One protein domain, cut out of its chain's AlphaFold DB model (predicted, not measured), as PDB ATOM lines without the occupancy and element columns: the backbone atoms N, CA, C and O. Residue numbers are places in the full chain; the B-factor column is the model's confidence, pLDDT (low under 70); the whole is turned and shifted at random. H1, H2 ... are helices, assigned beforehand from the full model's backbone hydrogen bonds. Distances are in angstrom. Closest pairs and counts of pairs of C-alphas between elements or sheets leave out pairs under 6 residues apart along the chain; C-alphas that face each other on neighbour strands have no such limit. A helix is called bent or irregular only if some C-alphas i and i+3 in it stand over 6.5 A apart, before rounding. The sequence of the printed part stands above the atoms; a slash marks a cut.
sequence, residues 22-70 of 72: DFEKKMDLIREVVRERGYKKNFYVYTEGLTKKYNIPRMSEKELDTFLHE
ATOM      1  N   ASP A  22      57.914 -46.217 207.023       94.56
ATOM      2  CA  ASP A  22      57.348 -46.187 208.370       94.56
ATOM      3  C   ASP A  22      56.913 -44.758 208.753       94.56
ATOM      4  O   ASP A  22      57.247 -43.768 208.094       94.56
ATOM      5  N   PHE A  23      56.081 -44.650 209.789       90.94
ATOM      6  CA  PHE A  23      55.484 -43.374 210.179       90.94
ATOM      7  C   PHE A  23      56.540 -42.313 210.522       90.94
ATOM      8  O   PHE A  23      56.417 -41.170 210.089       90.94
ATOM      9  N   GLU A  24      57.593 -42.688 211.247       95.62
ATOM     10  CA  GLU A  24      58.651 -41.759 211.656       95.62
ATOM     11  C   GLU A  24      59.393 -41.186 210.445       95.62
ATOM     12  O   GLU A  24      59.499 -39.965 210.316       95.62
ATOM     13  N   LYS A  25      59.789 -42.030 209.485       93.12
ATOM     14  CA  LYS A  25      60.451 -41.569 208.256       93.12
ATOM     15  C   LYS A  25      59.536 -40.731 207.376       93.12
ATOM     16  O   LYS A  25      60.007 -39.781 206.754       93.12
ATOM     17  N   LYS A  26      58.232 -41.032 207.331       92.88
ATOM     18  CA  LYS A  26      57.251 -40.159 206.659       92.88
ATOM     19  C   LYS A  26      57.240 -38.772 207.292       92.88
ATOM     20  O   LYS A  26      57.273 -37.777 206.572       92.88
ATOM     21  N   MET A  27      57.215 -38.702 208.621       92.25
ATOM     22  CA  MET A  27      57.220 -37.430 209.341       92.25
ATOM     23  C   MET A  27      58.515 -36.648 209.122       92.25
ATOM     24  O   MET A  27      58.456 -35.433 208.933       92.25
ATOM     25  N   ASP A  28      59.663 -37.318 209.098       94.94
ATOM     26  CA  ASP A  28      60.946 -36.668 208.830       94.94
ATOM     27  C   ASP A  28      61.052 -36.159 207.391       94.94
ATOM     28  O   ASP A  28      61.401 -34.996 207.189       94.94
ATOM     29  N   LEU A  29      60.625 -36.949 206.402       92.38
ATOM     30  CA  LEU A  29      60.557 -36.502 205.009       92.38
ATOM     31  C   LEU A  29      59.648 -35.274 204.853       92.38
ATOM     32  O   LEU A  29      60.013 -34.301 204.194       92.38
ATOM     33  N   ILE A  30      58.474 -35.279 205.496       89.38
ATOM     34  CA  ILE A  30      57.579 -34.113 205.505       89.38
ATOM     35  C   ILE A  30      58.297 -32.905 206.114       89.38
ATOM     36  O   ILE A  30      58.252 -31.824 205.529       89.38
ATOM     37  N   ARG A  31      58.983 -33.068 207.255       90.19
ATOM     38  CA  ARG A  31      59.740 -31.984 207.912       90.19
ATOM     39  C   ARG A  31      60.831 -31.410 207.014       90.19
ATOM     40  O   ARG A  31      61.067 -30.205 207.069       90.19
ATOM     41  N   GLU A  32      61.492 -32.231 206.208       92.38
ATOM     42  CA  GLU A  32      62.487 -31.768 205.240       92.38
ATOM     43  C   GLU A  32      61.840 -30.979 204.098       92.38
ATOM     44  O   GLU A  32      62.234 -29.838 203.851       92.38
ATOM     45  N   VAL A  33      60.783 -31.512 203.480       88.44
ATOM     46  CA  VAL A  33      60.075 -30.845 202.372       88.44
ATOM     47  C   VAL A  33      59.501 -29.494 202.804       88.44
ATOM     48  O   VAL A  33      59.657 -28.495 202.104       88.44
ATOM     49  N   VAL A  34      58.882 -29.407 203.987       86.00
ATOM     50  CA  VAL A  34      58.291 -28.140 204.464       86.00
ATOM     51  C   VAL A  34      59.335 -27.077 204.824       86.00
ATOM     52  O   VAL A  34      58.992 -25.892 204.901       86.00
ATOM     53  N   ARG A  35      60.600 -27.461 205.047       87.81
ATOM     54  CA  ARG A  35      61.707 -26.511 205.257       87.81
ATOM     55  C   ARG A  35      62.142 -25.846 203.957       87.81
ATOM     56  O   ARG A  35      62.715 -24.754 204.010       87.81
ATOM     57  N   GLU A  36      61.853 -26.441 202.801       92.19
ATOM     58  CA  GLU A  36      62.175 -25.818 201.525       92.19
ATOM     59  C   GLU A  36      61.361 -24.539 201.305       92.19
ATOM     60  O   GLU A  36      60.126 -24.515 201.291       92.19
ATOM     61  N   ARG A  37      62.073 -23.432 201.069       81.50
ATOM     62  CA  ARG A  37      61.465 -22.111 200.848       81.50
ATOM     63  C   ARG A  37      60.511 -22.110 199.644       81.50
ATOM     64  O   ARG A  37      59.495 -21.416 199.682       81.50
ATOM     65  N   GLY A  38      60.833 -22.878 198.600       87.44
ATOM     66  CA  GLY A  38      60.007 -23.023 197.399       87.44
ATOM     67  C   GLY A  38      58.668 -23.697 197.693       87.44
ATOM     68  O   GLY A  38      57.620 -23.136 197.365       87.44
ATOM     69  N   TYR A  39      58.696 -24.831 198.399       86.44
ATOM     70  CA  TYR A  39      57.490 -25.524 198.849       86.44
ATOM     71  C   TYR A  39      56.598 -24.605 199.687       86.44
ATOM     72  O   TYR A  39      55.420 -24.436 199.380       86.44
ATOM     73  N   LYS A  40      57.174 -23.926 200.689       82.25
ATOM     74  CA  LYS A  40      56.434 -23.009 201.566       82.25
ATOM     75  C   LYS A  40      55.731 -21.899 200.776       82.25
ATOM     76  O   LYS A  40      54.552 -21.640 201.003       82.25
ATOM     77  N   LYS A  41      56.425 -21.269 199.820       86.31
ATOM     78  CA  LYS A  41      55.838 -20.236 198.952       86.31
ATOM     79  C   LYS A  41      54.670 -20.787 198.129       86.31
ATOM     80  O   LYS A  41      53.601 -20.186 198.128       86.31
ATOM     81  N   ASN A  42      54.866 -21.923 197.461       88.56
ATOM     82  CA  ASN A  42      53.840 -22.529 196.611       88.56
ATOM     83  C   ASN A  42      52.616 -22.966 197.426       88.56
ATOM     84  O   ASN A  42      51.485 -22.725 197.010       88.56
ATOM     85  N   PHE A  43      52.838 -23.528 198.615       85.44
ATOM     86  CA  PHE A  43      51.778 -23.910 199.540       85.44
ATOM     87  C   PHE A  43      50.930 -22.709 199.983       85.44
ATOM     88  O   PHE A  43      49.701 -22.783 199.949       85.44
ATOM     89  N   TYR A  44      51.548 -21.578 200.344       84.94
ATOM     90  CA  TYR A  44      50.788 -20.376 200.709       84.94
ATOM     91  C   TYR A  44      50.011 -19.787 199.533       84.94
ATOM     92  O   TYR A  44      48.854 -19.426 199.704       84.94
ATOM     93  N   VAL A  45      50.602 -19.734 198.337       88.50
ATOM     94  CA  VAL A  45      49.897 -19.250 197.136       88.50
ATOM     95  C   VAL A  45      48.684 -20.129 196.828       88.50
ATOM     96  O   VAL A  45      47.596 -19.620 196.565       88.50
ATOM     97  N   TYR A  46      48.853 -21.450 196.900       87.44
ATOM     98  CA  TYR A  46      47.764 -22.399 196.699       87.44
ATOM     99  C   TYR A  46      46.650 -22.215 197.736       87.44
ATOM    100  O   TYR A  46      45.481 -22.074 197.374       87.44
ATOM    101  N   THR A  47      47.001 -22.167 199.023       86.25
ATOM    102  CA  THR A  47      46.018 -22.023 200.106       86.25
ATOM    103  C   THR A  47      45.329 -20.657 200.090       86.25
ATOM    104  O   THR A  47      44.124 -20.599 200.312       86.25
ATOM    105  N   GLU A  48      46.019 -19.575 199.721       86.50
ATOM    106  CA  GLU A  48      45.402 -18.262 199.488       86.50
ATOM    107  C   GLU A  48      44.411 -18.285 198.309       86.50
ATOM    108  O   GLU A  48      43.360 -17.642 198.340       86.50
ATOM    109  N   GLY A  49      44.712 -19.053 197.259       88.38
ATOM    110  CA  GLY A  49      43.772 -19.296 196.166       88.38
ATOM    111  C   GLY A  49      42.501 -20.001 196.646       88.38
ATOM    112  O   GLY A  49      41.395 -19.616 196.263       88.38
ATOM    113  N   LEU A  50      42.642 -20.997 197.525       87.31
ATOM    114  CA  LEU A  50      41.503 -21.703 198.115       87.31
ATOM    115  C   LEU A  50      40.662 -20.790 199.012       87.31
ATOM    116  O   LEU A  50      39.438 -20.792 198.881       87.31
ATOM    117  N   THR A  51      41.281 -19.987 199.882       86.56
ATOM    118  CA  THR A  51      40.529 -19.086 200.772       86.56
ATOM    119  C   THR A  51      39.693 -18.090 199.978       86.56
ATOM    120  O   THR A  51      38.522 -17.895 200.299       86.56
ATOM    121  N   LYS A  52      40.236 -17.546 198.882       86.12
ATOM    122  CA  LYS A  52      39.486 -16.695 197.943       86.12
ATOM    123  C   LYS A  52      38.352 -17.456 197.258       86.12
ATOM    124  O   LYS A  52      37.222 -16.980 197.248       86.12
ATOM    125  N   LYS A  53      38.635 -18.644 196.709       91.12
ATOM    126  CA  LYS A  53      37.653 -19.453 195.965       91.12
ATOM    127  C   LYS A  53      36.439 -19.833 196.814       91.12
ATOM    128  O   LYS A  53      35.322 -19.823 196.307       91.12
ATOM    129  N   TYR A  54      36.662 -20.187 198.075       88.00
ATOM    130  CA  TYR A  54      35.612 -20.644 198.985       88.00
ATOM    131  C   TYR A  54      35.092 -19.541 199.914       88.00
ATOM    132  O   TYR A  54      34.307 -19.831 200.811       88.00
ATOM    133  N   ASN A  55      35.514 -18.290 199.696       86.56
ATOM    134  CA  ASN A  55      35.163 -17.136 200.520       86.56
ATOM    135  C   ASN A  55      35.368 -17.398 202.025       86.56
ATOM    136  O   ASN A  55      34.534 -17.031 202.853       86.56
ATOM    137  N   ILE A  56      36.467 -18.081 202.366       83.50
ATOM    138  CA  ILE A  56      36.806 -18.412 203.751       83.50
ATOM    139  C   ILE A  56      37.162 -17.099 204.456       83.50
ATOM    140  O   ILE A  56      38.100 -16.421 204.016       83.50
ATOM    141  N   PRO A  57      36.440 -16.711 205.521       83.56
ATOM    142  CA  PRO A  57      36.714 -15.455 206.188       83.56
ATOM    143  C   PRO A  57      38.062 -15.506 206.903       83.56
ATOM    144  O   PRO A  57      38.543 -16.563 207.318       83.56
ATOM    145  N   ARG A  58      38.692 -14.337 207.048       84.25
ATOM    146  CA  ARG A  58      39.857 -14.210 207.926       84.25
ATOM    147  C   ARG A  58      39.401 -14.412 209.365       84.25
ATOM    148  O   ARG A  58      38.453 -13.765 209.793       84.25
ATOM    149  N   MET A  59      40.108 -15.278 210.076       85.94
ATOM    150  CA  MET A  59      39.831 -15.641 211.458       85.94
ATOM    151  C   MET A  59      41.144 -15.662 212.244       85.94
ATOM    152  O   MET A  59      42.194 -16.035 211.715       85.94
ATOM    153  N   SER A  60      41.080 -15.264 213.507       88.06
ATOM    154  CA  SER A  60      42.065 -15.590 214.537       88.06
ATOM    155  C   SER A  60      42.004 -17.080 214.896       88.06
ATOM    156  O   SER A  60      41.043 -17.766 214.557       88.06
ATOM    157  N   GLU A  61      43.003 -17.594 215.621       79.00
ATOM    158  CA  GLU A  61      42.991 -18.993 216.087       79.00
ATOM    159  C   GLU A  61      41.727 -19.329 216.889       79.00
ATOM    160  O   GLU A  61      41.143 -20.386 216.686       79.00
ATOM    161  N   LYS A  62      41.255 -18.411 217.742       87.19
ATOM    162  CA  LYS A  62      40.044 -18.610 218.550       87.19
ATOM    163  C   LYS A  62      38.766 -18.647 217.702       87.19
ATOM    164  O   LYS A  62      37.861 -19.431 217.979       87.19
ATOM    165  N   GLU A  63      38.683 -17.796 216.684       85.50
ATOM    166  CA  GLU A  63      37.557 -17.784 215.739       85.50
ATOM    167  C   GLU A  63      37.566 -19.032 214.851       85.50
ATOM    168  O   GLU A  63      36.508 -19.592 214.586       85.50
ATOM    169  N   LEU A  64      38.751 -19.507 214.454       81.69
ATOM    170  CA  LEU A  64      38.909 -20.757 213.717       81.69
ATOM    171  C   LEU A  64      38.495 -21.966 214.563       81.69
ATOM    172  O   LEU A  64      37.765 -22.820 214.071       81.69
ATOM    173  N   ASP A  65      38.936 -22.026 215.819       82.19
ATOM    174  CA  ASP A  65      38.556 -23.074 216.772       82.19
ATOM    175  C   ASP A  65      37.031 -23.121 216.941       82.19
ATOM    176  O   ASP A  65      36.402 -24.160 216.752       82.19
ATOM    177  N   THR A  66      36.415 -21.953 217.141       86.88
ATOM    178  CA  THR A  66      34.954 -21.826 217.203       86.88
ATOM    179  C   THR A  66      34.299 -22.309 215.904       86.88
ATOM    180  O   THR A  66      33.419 -23.157 215.957       86.88
ATOM    181  N   PHE A  67      34.765 -21.863 214.733       81.31
ATOM    182  CA  PHE A  67      34.224 -22.253 213.424       81.31
ATOM    183  C   PHE A  67      34.312 -23.764 213.145       81.31
ATOM    184  O   PHE A  67      33.397 -24.345 212.561       81.31
ATOM    185  N   LEU A  68      35.410 -24.412 213.546       79.81
ATOM    186  CA  LEU A  68      35.610 -25.854 213.371       79.81
ATOM    187  C   LEU A  68      34.753 -26.687 214.333       79.81
ATOM    188  O   LEU A  68      34.402 -27.823 214.006       79.81
ATOM    189  N   HIS A  69      34.407 -26.127 215.491       82.50
ATOM    190  CA  HIS A  69      33.642 -26.794 216.541       82.50
ATOM    191  C   HIS A  69      32.167 -26.353 216.620       82.50
ATOM    192  O   HIS A  69      31.394 -26.978 217.342       82.50
ATOM    193  N   GLU A  70      31.734 -25.368 215.822       66.00
ATOM    194  CA  GLU A  70      30.351 -24.851 215.759       66.00
ATOM    195  C   GLU A  70      29.345 -25.771 215.042       66.00
ATOM    196  O   GLU A  70      28.190 -25.407 214.829       66.00
TER     197      GLU A  70
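This is residues 22 to 70 of the 72 residues of an uncharacterized protein of bacterium BMS3Abin08 (UniProt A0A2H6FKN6). Three helices make an open U with an empty middle: the long helix H2 is its base, H1 makes a corner with it at one end and forms one arm, and at the other end residues 54 to 60 lead away from H2 to the short helix H3, which lies at the tip of the second arm. The two arms stay well separated, and no two of the three helices clearly touch. The printed part has 49 residues with three named helices in the order H1, H2, H3 and no named strand, and its class is all helix. It is only just extended, close to loose, with a radius of gyration of the C-alphas of 14.7 A, and the C-alphas span 35 by 24 by 15 A along their three main axes.

The printed part begins at Asp 22, and H1 follows with residues 23 to 35, from C-alpha 23 at (55.484, -43.374, 210.179) over 18.6 A to C-alpha 35. After Glu 36 comes H2, residues 37 to 53, the longest helix with 17 residues, which runs 24.5 A from C-alpha 37 at (61.465, -22.111, 200.848) to C-alpha 53 at (37.653, -19.453, 195.965). H3 takes residues 61 to 69, measures 12.2 A and ends with C-alpha 69 at (33.642, -26.794, 216.541).

H1 and H2 are close but not clearly touching, with 2 pairs of C-alphas within 8 A. Their closest C-alphas are those of Val 34 and Lys 40, 6.2 A apart. The lines of H1 and H2 stand at 88 degrees, about perpendicular, and their centres are 19.3 A apart. H2 and H3 are apart, with no C-alpha of the one within 8 A of the other. H1 and H3 are apart too. In H1, H2 and H3 every O i to N i+4 pair is within hydrogen-bond range, and no helix is bent or irregular.

The two C-alphas farthest apart are those of Asp 22 and Asn 55, at 37.4 A, and the first and last printed C-alphas, of Asp 22 and Glu 70, are 35.2 A apart. The printed part has no cut. The link from H1 to H2 is tight, with 1 residue, and the link from H2 to H3 is short, with 7 residues. Residues 22 to 33, of which 23 to 33 belong to H1, stand free, and so do residues 60 to 66, of which 61 to 66 belong to H3. The mean pLDDT of the printed part is 86.9, and one printed residue, Glu 70, is under 70.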